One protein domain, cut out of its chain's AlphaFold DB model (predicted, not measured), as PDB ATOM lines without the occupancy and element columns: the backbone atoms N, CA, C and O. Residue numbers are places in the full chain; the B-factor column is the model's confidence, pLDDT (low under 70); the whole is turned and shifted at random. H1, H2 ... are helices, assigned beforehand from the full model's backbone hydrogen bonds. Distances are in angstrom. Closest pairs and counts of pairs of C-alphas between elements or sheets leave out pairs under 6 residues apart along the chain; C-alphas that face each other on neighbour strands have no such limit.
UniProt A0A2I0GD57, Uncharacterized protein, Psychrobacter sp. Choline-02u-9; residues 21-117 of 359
ATOM      1  N   SER A  21     -56.478-114.752  42.506       61.62
ATOM      2  CA  SER A  21     -57.655-114.467  43.327       61.62
ATOM      3  C   SER A  21     -58.263-113.107  42.973       61.62
ATOM      4  O   SER A  21     -59.482-112.989  42.846       61.62
ATOM      5  N   MET A  22     -57.434-112.085  42.729       65.06
ATOM      6  CA  MET A  22     -57.909-110.770  42.272       65.06
ATOM      7  C   MET A  22     -58.563-110.831  40.882       65.06
ATOM      8  O   MET A  22     -59.641-110.269  40.683       65.06
ATOM      9  N   GLU A  23     -57.945-111.531  39.927       66.50
ATOM     10  CA  GLU A  23     -58.479-111.714  38.569       66.50
ATOM     11  C   GLU A  23     -59.806-112.497  38.579       66.50
ATOM     12  O   GLU A  23     -60.751-112.155  37.853       66.50
ATOM     13  N   TYR A  24     -59.918-113.501  39.454       70.69
ATOM     14  CA  TYR A  24     -61.153-114.247  39.682       70.69
ATOM     15  C   TYR A  24     -62.256-113.358  40.269       70.69
ATOM     16  O   TYR A  24     -63.348-113.287  39.701       70.69
ATOM     17  N   HIS A  25     -61.977-112.629  41.354       70.62
ATOM     18  CA  HIS A  25     -62.952-111.729  41.978       70.62
ATOM     19  C   HIS A  25     -63.440-110.643  41.014       70.62
ATOM     20  O   HIS A  25     -64.643-110.385  40.948       70.62
ATOM     21  N   ASN A  26     -62.544-110.061  40.211       76.19
ATOM     22  CA  ASN A  26     -62.923-109.082  39.190       76.19
ATOM     23  C   ASN A  26     -63.843-109.703  38.122       76.19
ATOM     24  O   ASN A  26     -64.844-109.109  37.725       76.19
ATOM     25  N   SER A  27     -63.563-110.938  37.697       76.81
ATOM     26  CA  SER A  27     -64.420-111.659  36.747       76.81
ATOM     27  C   SER A  27     -65.817-111.934  37.320       76.81
ATOM     28  O   SER A  27     -66.813-111.739  36.624       76.81
ATOM     29  N   GLN A  28     -65.912-112.317  38.599       80.50
ATOM     30  CA  GLN A  28     -67.197-112.509  39.286       80.50
ATOM     31  C   GLN A  28     -67.978-111.198  39.435       80.50
ATOM     32  O   GLN A  28     -69.196-111.177  39.243       80.50
ATOM     33  N   TYR A  29     -67.287-110.093  39.725       83.88
ATOM     34  CA  TYR A  29     -67.893-108.763  39.776       83.88
ATOM     35  C   TYR A  29     -68.495-108.364  38.420       83.88
ATOM     36  O   TYR A  29     -69.671-108.000  38.354       83.88
ATOM     37  N   LEU A  30     -67.733-108.500  37.328       83.88
ATOM     38  CA  LEU A  30     -68.192-108.173  35.972       83.88
ATOM     39  C   LEU A  30     -69.380-109.040  35.525       83.88
ATOM     40  O   LEU A  30     -70.301-108.533  34.877       83.88
ATOM     41  N   ARG A  31     -69.391-110.325  35.903       86.00
ATOM     42  CA  ARG A  31     -70.519-111.231  35.645       86.00
ATOM     43  C   ARG A  31     -71.764-110.813  36.421       86.00
ATOM     44  O   ARG A  31     -72.825-110.645  35.832       86.00
ATOM     45  N   THR A  32     -71.611-110.546  37.717       86.75
ATOM     46  CA  THR A  32     -72.711-110.078  38.576       86.75
ATOM     47  C   THR A  32     -73.309-108.774  38.046       86.75
ATOM     48  O   THR A  32     -74.529-108.626  37.979       86.75
ATOM     49  N   MET A  33     -72.460-107.832  37.621       89.31
ATOM     50  CA  MET A  33     -72.889-106.587  36.981       89.31
ATOM     51  C   MET A  33     -73.714-106.874  35.718       89.31
ATOM     52  O   MET A  33     -74.826-106.359  35.587       89.31
ATOM     53  N   SER A  34     -73.221-107.743  34.835       88.44
ATOM     54  CA  SER A  34     -73.903-108.099  33.585       88.44
ATOM     55  C   SER A  34     -75.266-108.757  33.833       88.44
ATOM     56  O   SER A  34     -76.263-108.343  33.239       88.44
ATOM     57  N   ASP A  35     -75.356-109.686  34.787       87.56
ATOM     58  CA  ASP A  35     -76.607-110.366  35.149       87.56
ATOM     59  C   ASP A  35     -77.658-109.394  35.721       87.56
ATOM     60  O   ASP A  35     -78.851-109.479  35.400       87.56
ATOM     61  N   LEU A  36     -77.227-108.409  36.517       89.69
ATOM     62  CA  LEU A  36     -78.103-107.342  37.012       89.69
ATOM     63  C   LEU A  36     -78.634-106.456  35.876       89.69
ATOM     64  O   LEU A  36     -79.801-106.043  35.912       89.69
ATOM     65  N   TYR A  37     -77.817-106.178  34.857       91.44
ATOM     66  CA  TYR A  37     -78.255-105.443  33.668       91.44
ATOM     67  C   TYR A  37     -79.241-106.254  32.822       91.44
ATOM     68  O   TYR A  37     -80.264-105.695  32.429       91.44
ATOM     69  N   ILE A  38     -79.031-107.565  32.638       88.69
ATOM     70  CA  ILE A  38     -80.012-108.450  31.981       88.69
ATOM     71  C   ILE A  38     -81.369-108.351  32.687       88.69
ATOM     72  O   ILE A  38     -82.395-108.126  32.039       88.69
ATOM     73  N   LYS A  39     -81.386-108.475  34.021       90.25
ATOM     74  CA  LYS A  39     -82.621-108.386  34.813       90.25
ATOM     75  C   LYS A  39     -83.302-107.021  34.663       90.25
ATOM     76  O   LYS A  39     -84.512-106.975  34.459       90.25
ATOM     77  N   SER A  40     -82.528-105.937  34.725       89.69
ATOM     78  CA  SER A  40     -83.036-104.557  34.655       89.69
ATOM     79  C   SER A  40     -83.562-104.173  33.268       89.69
ATOM     80  O   SER A  40     -84.507-103.394  33.163       89.69
ATOM     81  N   ILE A  41     -82.963-104.709  32.201       89.94
ATOM     82  CA  ILE A  41     -83.429-104.502  30.823       89.94
ATOM     83  C   ILE A  41     -84.720-105.288  30.585       89.94
ATOM     84  O   ILE A  41     -85.679-104.742  30.045       89.94
ATOM     85  N   ARG A  42     -84.798-106.539  31.065       89.50
ATOM     86  CA  ARG A  42     -86.024-107.353  30.984       89.50
ATOM     87  C   ARG A  42     -87.201-106.733  31.740       89.50
ATOM     88  O   ARG A  42     -88.333-106.871  31.292       89.50
ATOM     89  N   SER A  43     -86.951-106.040  32.852       91.12
ATOM     90  CA  SER A  43     -87.983-105.306  33.599       91.12
ATOM     91  C   SER A  43     -88.304-103.919  33.028       91.12
ATOM     92  O   SER A  43     -89.142-103.219  33.592       91.12
ATOM     93  N   GLY A  44     -87.636-103.490  31.950       88.50
ATOM     94  CA  GLY A  44     -87.812-102.167  31.339       88.50
ATOM     95  C   GLY A  44     -87.234-101.001  32.151       88.50
ATOM     96  O   GLY A  44     -87.465 -99.843  31.814       88.50
ATOM     97  N   THR A  45     -86.486-101.281  33.222       90.88
ATOM     98  CA  THR A  45     -85.930-100.269  34.137       90.88
ATOM     99  C   THR A  45     -84.650 -99.626  33.597       90.88
ATOM    100  O   THR A  45     -84.321 -98.503  33.972       90.88
ATOM    101  N   LYS A  46     -83.924-100.322  32.716       91.75
ATOM    102  CA  LYS A  46     -82.731 -99.818  32.020       91.75
ATOM    103  C   LYS A  46     -82.796-100.141  30.531       91.75
ATOM    104  O   LYS A  46     -83.488-101.077  30.131       91.75
ATOM    105  N   ARG A  47     -82.042 -99.399  29.720       92.56
ATOM    106  CA  ARG A  47     -81.828 -99.702  28.300       92.56
ATOM    107  C   ARG A  47     -80.465-100.356  28.080       92.56
ATOM    108  O   ARG A  47     -79.588-100.299  28.941       92.56
ATOM    109  N   ILE A  48     -80.270-100.962  26.912       90.75
ATOM    110  CA  ILE A  48     -78.982-101.566  26.545       90.75
ATOM    111  C   ILE A  48     -77.866-100.514  26.433       90.75
ATOM    112  O   ILE A  48     -76.714-100.793  26.755       90.75
ATOM    113  N   GLU A  49     -78.190 -99.272  26.073       93.31
ATOM    114  CA  GLU A  49     -77.228 -98.168  26.043       93.31
ATOM    115  C   GLU A  49     -76.646 -97.863  27.428       93.31
ATOM    116  O   GLU A  49     -75.491 -97.448  27.527       93.31
ATOM    117  N   ASP A  50     -77.408 -98.101  28.499       92.19
ATOM    118  CA  ASP A  50     -76.925 -97.917  29.869       92.19
ATOM    119  C   ASP A  50     -75.866 -98.963  30.234       92.19
ATOM    120  O   ASP A  50     -74.938 -98.662  30.980       92.19
ATOM    121  N   TYR A  51     -75.960-100.171  29.667       92.81
ATOM    122  CA  TYR A  51     -74.933-101.199  29.822       92.81
ATOM    123  C   TYR A  51     -73.625-100.793  29.134       92.81
ATOM    124  O   TYR A  51     -72.561-100.878  29.741       92.81
ATOM    125  N   PHE A  52     -73.686-100.266  27.906       93.69
ATOM    126  CA  PHE A  52     -72.480 -99.802  27.206       93.69
ATOM    127  C   PHE A  52     -71.796 -98.626  27.917       93.69
ATOM    128  O   PHE A  52     -70.573 -98.601  27.998       93.69
ATOM    129  N   LYS A  53     -72.567 -97.699  28.502       91.88
ATOM    130  CA  LYS A  53     -72.015 -96.633  29.358       91.88
ATOM    131  C   LYS A  53     -71.339 -97.173  30.618       91.88
ATOM    132  O   LYS A  53     -70.424 -96.543  31.140       91.88
ATOM    133  N   GLU A  54     -71.801 -98.308  31.141       90.50
ATOM    134  CA  GLU A  54     -71.139 -98.963  32.268       90.50
ATOM    135  C   GLU A  54     -69.815 -99.600  31.839       90.50
ATOM    136  O   GLU A  54     -68.817 -99.456  32.543       90.50
ATOM    137  N   LEU A  55     -69.773-100.234  30.660       90.50
ATOM    138  CA  LEU A  55     -68.543-100.812  30.110       90.50
ATOM    139  C   LEU A  55     -67.448 -99.765  29.858       90.50
ATOM    140  O   LEU A  55     -66.274-100.079  30.032       90.50
ATOM    141  N   ASP A  56     -67.797 -98.514  29.549       87.25
ATOM    142  CA  ASP A  56     -66.819 -97.419  29.411       87.25
ATOM    143  C   ASP A  56     -65.988 -97.174  30.685       87.25
ATOM    144  O   ASP A  56     -64.832 -96.735  30.623       87.25
ATOM    145  N   LYS A  57     -66.539 -97.505  31.858       88.56
ATOM    146  CA  LYS A  57     -65.856 -97.361  33.155       88.56
ATOM    147  C   LYS A  57     -64.855 -98.484  33.437       88.56
ATOM    148  O   LYS A  57     -64.118 -98.402  34.417       88.56
ATOM    149  N   MET A  58     -64.820 -99.525  32.607       88.75
ATOM    150  CA  MET A  58     -63.898-100.651  32.741       88.75
ATOM    151  C   MET A  58     -62.435-100.194  32.681       88.75
ATOM    152  O   MET A  58     -62.100 -99.182  32.062       88.75
ATOM    153  N   SER A  59     -61.533-100.955  33.303       89.50
ATOM    154  CA  SER A  59     -60.099-100.717  33.153       89.50
ATOM    155  C   SER A  59     -59.639-100.981  31.710       89.50
ATOM    156  O   SER A  59     -60.162-101.861  31.026       89.50
ATOM    157  N   VAL A  60     -58.625-100.247  31.238       88.81
ATOM    158  CA  VAL A  60     -58.011-100.496  29.916       88.81
ATOM    159  C   VAL A  60     -57.472-101.928  29.832       88.81
ATOM    160  O   VAL A  60     -57.621-102.594  28.813       88.81
ATOM    161  N   THR A  61     -56.902-102.431  30.928       86.06
ATOM    162  CA  THR A  61     -56.385-103.800  31.029       86.06
ATOM    163  C   THR A  61     -57.474-104.850  30.806       86.06
ATOM    164  O   THR A  61     -57.253-105.803  30.058       86.06
ATOM    165  N   ASP A  62     -58.647-104.680  31.423       87.25
ATOM    166  CA  ASP A  62     -59.777-105.594  31.239       87.25
ATOM    167  C   ASP A  62     -60.348-105.498  29.825       87.25
ATOM    168  O   ASP A  62     -60.573-106.532  29.197       87.25
ATOM    169  N   ALA A  63     -60.505-104.282  29.293       91.25
ATOM    170  CA  ALA A  63     -60.991-104.069  27.933       91.25
ATOM    171  C   ALA A  63     -60.060-104.714  26.896       91.25
ATOM    172  O   ALA A  63     -60.519-105.468  26.040       91.25
ATOM    173  N   LYS A  64     -58.742-104.508  27.031       90.25
ATOM    174  CA  LYS A  64     -57.717-105.167  26.211       90.25
ATOM    175  C   LYS A  64     -57.822-106.684  26.300       90.25
ATOM    176  O   LYS A  64     -57.829-107.363  25.278       90.25
ATOM    177  N   SER A  65     -57.921-107.218  27.517       88.38
ATOM    178  CA  SER A  65     -57.990-108.661  27.733       88.38
ATOM    179  C   SER A  65     -59.233-109.288  27.102       88.38
ATOM    180  O   SER A  65     -59.134-110.336  26.458       88.38
ATOM    181  N   LEU A  66     -60.391-108.640  27.227       91.69
ATOM    182  CA  LEU A  66     -61.641-109.115  26.636       91.69
ATOM    183  C   LEU A  66     -61.663-108.964  25.113       91.69
ATOM    184  O   LEU A  66     -62.104-109.890  24.436       91.69
ATOM    185  N   LEU A  67     -61.121-107.872  24.564       92.69
ATOM    186  CA  LEU A  67     -60.982-107.697  23.115       92.69
ATOM    187  C   LEU A  67     -60.064-108.768  22.511       92.69
ATOM    188  O   LEU A  67     -60.399-109.392  21.509       92.69
ATOM    189  N   TYR A  68     -58.932-109.048  23.154       91.31
ATOM    190  CA  TYR A  68     -58.028-110.098  22.687       91.31
ATOM    191  C   TYR A  68     -58.666-111.484  22.802       91.31
ATOM    192  O   TYR A  68     -58.498-112.314  21.910       91.31
ATOM    193  N   THR A  69     -59.440-111.725  23.865       89.94
ATOM    194  CA  THR A  69     -60.229-112.956  24.029       89.94
ATOM    195  C   THR A  69     -61.255-113.114  22.907       89.94
ATOM    196  O   THR A  69     -61.393-114.201  22.345       89.94
ATOM    197  N   TYR A  70     -61.932-112.027  22.533       92.06
ATOM    198  CA  TYR A  70     -62.862-111.999  21.408       92.06
ATOM    199  C   TYR A  70     -62.169-112.365  20.091       92.06
ATOM    200  O   TYR A  70     -62.629-113.261  19.383       92.06
ATOM    201  N   ASN A  71     -61.011-111.768  19.808       89.56
ATOM    202  CA  ASN A  71     -60.240-112.069  18.601       89.56
ATOM    203  C   ASN A  71     -59.781-113.534  18.547       89.56
ATOM    204  O   ASN A  71     -59.832-114.156  17.488       89.56
ATOM    205  N   ILE A  72     -59.389-114.129  19.680       85.44
ATOM    206  CA  ILE A  72     -59.035-115.559  19.754       85.44
ATOM    207  C   ILE A  72     -60.227-116.443  19.379       85.44
ATOM    208  O   ILE A  72     -60.059-117.402  18.626       85.44
ATOM    209  N   LEU A  73     -61.432-116.129  19.869       86.62
ATOM    210  CA  LEU A  73     -62.640-116.898  19.542       86.62
ATOM    211  C   LEU A  73     -62.968-116.868  18.051       86.62
ATOM    212  O   LEU A  73     -63.482-117.850  17.522       86.62
ATOM    213  N   LEU A  74     -62.641-115.768  17.376       87.81
ATOM    214  CA  LEU A  74     -62.817-115.617  15.934       87.81
ATOM    215  C   LEU A  74     -61.634-116.146  15.113       87.81
ATOM    216  O   LEU A  74     -61.625-115.978  13.897       87.81
ATOM    217  N   ASN A  75     -60.649-116.782  15.757       81.69
ATOM    218  CA  ASN A  75     -59.400-117.217  15.136       81.69
ATOM    219  C   ASN A  75     -58.663-116.062  14.435       81.69
ATOM    220  O   ASN A  75     -58.143-116.237  13.343       81.69
ATOM    221  N   LYS A  76     -58.650-114.881  15.058       84.19
ATOM    222  CA  LYS A  76     -58.016-113.639  14.589       84.19
ATOM    223  C   LYS A  76     -56.966-113.137  15.580       84.19
ATOM    224  O   LYS A  76     -56.799-111.939  15.777       84.19
ATOM    225  N   SER A  77     -56.253-114.042  16.250       76.94
ATOM    226  CA  SER A  77     -55.268-113.661  17.275       76.94
ATOM    227  C   SER A  77     -54.130-112.782  16.735       76.94
ATOM    228  O   SER A  77     -53.518-112.055  17.511       76.94
ATOM    229  N   TRP A  78     -53.884-112.785  15.419       72.50
ATOM    230  CA  TRP A  78     -52.961-111.860  14.750       72.50
ATOM    231  C   TRP A  78     -53.411-110.387  14.795       72.50
ATOM    232  O   TRP A  78     -52.580-109.503  14.623       72.50
ATOM    233  N   GLU A  79     -54.694-110.099  15.049       79.69
ATOM    234  CA  GLU A  79     -55.238-108.734  15.195       79.69
ATOM    235  C   GLU A  79     -55.015-108.156  16.610       79.69
ATOM    236  O   GLU A  79     -55.415-107.027  16.904       79.69
ATOM    237  N   ASN A  80     -54.350-108.902  17.502       81.44
ATOM    238  CA  ASN A  80     -54.017-108.480  18.867       81.44
ATOM    239  C   ASN A  80     -52.801-107.532  18.913       81.44
ATOM    240  O   ASN A  80     -51.849-107.744  19.668       81.44
ATOM    241  N   ILE A  81     -52.841-106.470  18.111       74.81
ATOM    242  CA  ILE A  81     -51.833-105.404  18.068       74.81
ATOM    243  C   ILE A  81     -52.005-104.414  19.226       74.81
ATOM    244  O   ILE A  81     -53.058-104.354  19.858       74.81
ATOM    245  N   ASN A  82     -50.964-103.632  19.519       76.12
ATOM    246  CA  ASN A  82     -51.079-102.564  20.506       76.12
ATOM    247  C   ASN A  82     -51.894-101.401  19.928       76.12
ATOM    248  O   ASN A  82     -51.447-100.729  19.004       76.12
ATOM    249  N   TYR A  83     -53.072-101.182  20.503       79.88
ATOM    250  CA  TYR A  83     -53.904-100.000  20.290       79.88
ATOM    251  C   TYR A  83     -53.616 -98.934  21.352       79.88
ATOM    252  O   TYR A  83     -53.048 -99.250  22.409       79.88
ATOM    253  N   ASP A  84     -54.065 -97.704  21.098       84.31
ATOM    254  CA  ASP A  84     -54.104 -96.659  22.116       84.31
ATOM    255  C   ASP A  84     -55.036 -97.068  23.265       84.31
ATOM    256  O   ASP A  84     -55.991 -97.832  23.099       84.31
ATOM    257  N   ASN A  85     -54.750 -96.578  24.473       82.25
ATOM    258  CA  ASN A  85     -55.455 -97.012  25.684       82.25
ATOM    259  C   ASN A  85     -56.982 -96.832  25.593       82.25
ATOM    260  O   ASN A  85     -57.728 -97.685  26.080       82.25
ATOM    261  N   ASP A  86     -57.437 -95.759  24.948       79.12
ATOM    262  CA  ASP A  86     -58.861 -95.453  24.792       79.12
ATOM    263  C   ASP A  86     -59.539 -96.318  23.712       79.12
ATOM    264  O   ASP A  86     -60.743 -96.582  23.784       79.12
ATOM    265  N   ASP A  87     -58.775 -96.851  22.755       89.75
ATOM    266  CA  ASP A  87     -59.311 -97.630  21.637       89.75
ATOM    267  C   ASP A  87     -59.782 -99.020  22.054       89.75
ATOM    268  O   ASP A  87     -60.783 -99.506  21.525       89.75
ATOM    269  N   TYR A  88     -59.134 -99.663  23.032       91.75
ATOM    270  CA  TYR A  88     -59.526-101.015  23.457       91.75
ATOM    271  C   TYR A  88     -60.989-101.086  23.907       91.75
ATOM    272  O   TYR A  88     -61.693-102.043  23.581       91.75
ATOM    273  N   LYS A  89     -61.460-100.069  24.640       92.38
ATOM    274  CA  LYS A  89     -62.850 -99.991  25.111       92.38
ATOM    275  C   LYS A  89     -63.807 -99.772  23.948       92.38
ATOM    276  O   LYS A  89     -64.781-100.510  23.804       92.38
ATOM    277  N   ASN A  90     -63.492 -98.798  23.098       92.69
ATOM    278  CA  ASN A  90     -64.309 -98.429  21.947       92.69
ATOM    279  C   ASN A  90     -64.461 -99.596  20.966       92.69
ATOM    280  O   ASN A  90     -65.573 -99.886  20.520       92.69
ATOM    281  N   LEU A  91     -63.365-100.297  20.670       93.88
ATOM    282  CA  LEU A  91     -63.355-101.477  19.811       93.88
ATOM    283  C   LEU A  91     -64.149-102.623  20.436       93.88
ATOM    284  O   LEU A  91     -65.025-103.169  19.774       93.88
ATOM    285  N   LEU A  92     -63.935-102.936  21.718       94.50
ATOM    286  CA  LEU A  92     -64.705-103.978  22.402       94.50
ATOM    287  C   LEU A  92     -66.213-103.692  22.361       94.50
ATOM    288  O   LEU A  92     -66.996-104.565  21.994       94.50
ATOM    289  N   ILE A  93     -66.634-102.470  22.699       94.31
ATOM    290  CA  ILE A  93     -68.051-102.077  22.674       94.31
ATOM    291  C   ILE A  93     -68.610-102.142  21.249       94.31
ATOM    292  O   ILE A  93     -69.740-102.594  21.054       94.31
ATOM    293  N   LYS A  94     -67.838-101.697  20.250       94.94
ATOM    294  CA  LYS A  94     -68.216-101.777  18.836       94.94
ATOM    295  C   LYS A  94     -68.458-103.225  18.409       94.94
ATOM    296  O   LYS A  94     -69.491-103.487  17.802       94.94
ATOM    297  N   GLU A  95     -67.562-104.140  18.766       94.19
ATOM    298  CA  GLU A  95     -67.700-105.567  18.461       94.19
ATOM    299  C   GLU A  95     -68.893-106.189  19.198       94.19
ATOM    300  O   GLU A  95     -69.695-106.891  18.594       94.19
ATOM    301  N   LEU A  96     -69.111-105.878  20.480       94.88
ATOM    302  CA  LEU A  96     -70.268-106.397  21.223       94.88
ATOM    303  C   LEU A  96     -71.607-105.974  20.597       94.88
ATOM    304  O   LEU A  96     -72.550-106.764  20.575       94.88
ATOM    305  N   LYS A  97     -71.690-104.755  20.050       95.06
ATOM    306  CA  LYS A  97     -72.894-104.236  19.378       95.06
ATOM    307  C   LYS A  97     -73.261-104.981  18.094       95.06
ATOM    308  O   LYS A  97     -74.405-104.867  17.663       95.06
ATOM    309  N   THR A  98     -72.340-105.725  17.477       94.19
ATOM    310  CA  THR A  98     -72.654-106.505  16.268       94.19
ATOM    311  C   THR A  98     -73.418-107.791  16.578       94.19
ATOM    312  O   THR A  98     -73.923-108.435  15.660       94.19
ATOM    313  N   TRP A  99     -73.496-108.192  17.851       93.38
ATOM    314  CA  TRP A  99     -74.177-109.409  18.280       93.38
ATOM    315  C   TRP A  99     -75.633-109.134  18.651       93.38
ATOM    316  O   TRP A  99     -75.961-108.112  19.247       93.38
ATOM    317  N   SER A 100     -76.512-110.094  18.349       91.06
ATOM    318  CA  SER A 100     -77.939-110.019  18.691       91.06
ATOM    319  C   SER A 100     -78.193-109.963  20.201       91.06
ATOM    320  O   SER A 100     -79.187-109.382  20.629       91.06
ATOM    321  N   SER A 101     -77.282-110.523  21.005       91.56
ATOM    322  CA  SER A 101     -77.266-110.389  22.461       91.56
ATOM    323  C   SER A 101     -75.879-109.955  22.960       91.56
ATOM    324  O   SER A 101     -75.024-110.800  23.245       91.56
ATOM    325  N   PRO A 102     -75.623-108.636  23.064       93.81
ATOM    326  CA  PRO A 102     -74.321-108.110  23.476       93.81
ATOM    327  C   PRO A 102     -73.897-108.539  24.887       93.81
ATOM    328  O   PRO A 102     -72.721-108.816  25.113       93.81
ATOM    329  N   ILE A 103     -74.838-108.618  25.837       93.56
ATOM    330  CA  ILE A 103     -74.528-108.983  27.231       93.56
ATOM    331  C   ILE A 103     -74.200-110.476  27.344       93.56
ATOM    332  O   ILE A 103     -73.246-110.842  28.026       93.56
ATOM    333  N   ASP A 104     -74.930-111.341  26.629       91.00
ATOM    334  CA  ASP A 104     -74.605-112.771  26.606       91.00
ATOM    335  C   ASP A 104     -73.236-112.999  25.959       91.00
ATOM    336  O   ASP A 104     -72.434-113.780  26.475       91.00
ATOM    337  N   LYS A 105     -72.921-112.257  24.884       93.62
ATOM    338  CA  LYS A 105     -71.595-112.322  24.267       93.62
ATOM    339  C   LYS A 105     -70.501-111.870  25.230       93.62
ATOM    340  O   LYS A 105     -69.464-112.517  25.314       93.62
ATOM    341  N   PHE A 106     -70.725-110.799  25.986       94.38
ATOM    342  CA  PHE A 106     -69.787-110.350  27.012       94.38
ATOM    343  C   PHE A 106     -69.548-111.413  28.098       94.38
ATOM    344  O   PHE A 106     -68.401-111.680  28.456       94.38
ATOM    345  N   ASN A 107     -70.611-112.063  28.578       91.31
ATOM    346  CA  ASN A 107     -70.506-113.160  29.541       91.31
ATOM    347  C   ASN A 107     -69.724-114.360  28.968       91.31
ATOM    348  O   ASN A 107     -68.876-114.918  29.662       91.31
ATOM    349  N   GLU A 108     -69.924-114.705  27.689       91.00
ATOM    350  CA  GLU A 108     -69.115-115.714  26.987       91.00
ATOM    351  C   GLU A 108     -67.624-115.332  26.975       91.00
ATOM    352  O   GLU A 108     -66.766-116.176  27.232       91.00
ATOM    353  N   LEU A 109     -67.295-114.054  26.733       92.56
ATOM    354  CA  LEU A 109     -65.909-113.575  26.775       92.56
ATOM    355  C   LEU A 109     -65.285-113.726  28.167       92.56
ATOM    356  O   LEU A 109     -64.124-114.122  28.263       92.56
ATOM    357  N   LEU A 110     -66.035-113.453  29.238       90.56
ATOM    358  CA  LEU A 110     -65.561-113.666  30.611       90.56
ATOM    359  C   LEU A 110     -65.254-115.147  30.882       90.56
ATOM    360  O   LEU A 110     -64.203-115.459  31.446       90.56
ATOM    361  N   ASP A 111     -66.133-116.048  30.440       86.00
ATOM    362  CA  ASP A 111     -65.976-117.496  30.619       86.00
ATOM    363  C   ASP A 111     -64.781-118.042  29.825       86.00
ATOM    364  O   ASP A 111     -63.969-118.829  30.329       86.00
ATOM    365  N   VAL A 112     -64.609-117.577  28.588       86.38
ATOM    366  CA  VAL A 112     -63.470-117.950  27.743       86.38
ATOM    367  C   VAL A 112     -62.170-117.396  28.316       86.38
ATOM    368  O   VAL A 112     -61.179-118.124  28.359       86.38
ATOM    369  N   ARG A 113     -62.159-116.154  28.811       87.12
ATOM    370  CA  ARG A 113     -60.986-115.572  29.476       87.12
ATOM    371  C   ARG A 113     -60.556-116.434  30.662       87.12
ATOM    372  O   ARG A 113     -59.393-116.811  30.743       87.12
ATOM    373  N   ALA A 114     -61.490-116.812  31.535       81.81
ATOM    374  CA  ALA A 114     -61.194-117.625  32.716       81.81
ATOM    375  C   ALA A 114     -60.643-119.026  32.377       81.81
ATOM    376  O   ALA A 114     -59.822-119.578  33.115       81.81
ATOM    377  N   THR A 115     -61.085-119.610  31.260       80.38
ATOM    378  CA  THR A 115     -60.751-120.994  30.891       80.38
ATOM    379  C   THR A 115     -59.592-121.123  29.903       80.38
ATOM    380  O   THR A 115     -58.917-122.153  29.912       80.38
ATOM    381  N   LYS A 116     -59.334-120.111  29.060       81.81
ATOM    382  CA  LYS A 116     -58.361-120.185  27.953       81.81
ATOM    383  C   LYS A 116     -57.212-119.183  28.030       81.81
ATOM    384  O   LYS A 116     -56.226-119.387  27.326       81.81
ATOM    385  N   VAL A 117     -57.310-118.129  28.840       85.19
ATOM    386  CA  VAL A 117     -56.224-117.149  28.995       85.19
ATOM    387  C   VAL A 117     -55.336-117.558  30.168       85.19
ATOM    388  O   VAL A 117     -55.820-117.906  31.246       85.19
TER     389      VAL A 117
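Overview. This is residues 21 to 117 of the 359 residues of an uncharacterized protein of Psychrobacter sp. Choline-02u-9 (UniProt A0A2I0GD57). Two helices, H1 and the shorter H5, run side by side in opposite directions; H3 crosses H5, H4 packs on H3, and H2 folds back along H1. The printed part has 97 residues with five named helices, H1 to H5 in chain order, and no named strand: all helix. It is compact, with a radius of gyration of the C-alphas of 13.1 A, spanning 40 by 29 by 23 A.

Along the chain. H1, residues 21 to 42, measures 31.7 A from C-alpha 21 at (-57.655, -114.467, 43.327). H2 is residues 48 to 55, H3 60 to 73, H4 87 to 96. H5, residues 102 to 116, measures 20.5 A and ends at (-58.361, -120.185, 27.953).

Arrangement. H1 and H2, a helical hairpin, only just touch, with 3 pairs of C-alphas within 8 A, using H1 residues 34 to 41 alone; closest are Tyr 37 and Tyr 51, 6.6 A. H1 touches H5 at a shallow tilt of 19 degrees, opposite ways; the closest C-alphas, Arg 31 and Asn 107, are 6.4 A apart. H3 touches H4 at a steep tilt of 45 degrees, closest C-alphas Ala 63 and Lys 89, 5.3 A. In these five helices every O i to N i+4 pair is within hydrogen-bond range.

Size, cuts and confidence. The printed part has no cut. The H3 to H4 link is long; residues 21 to 23 have pLDDT under 70.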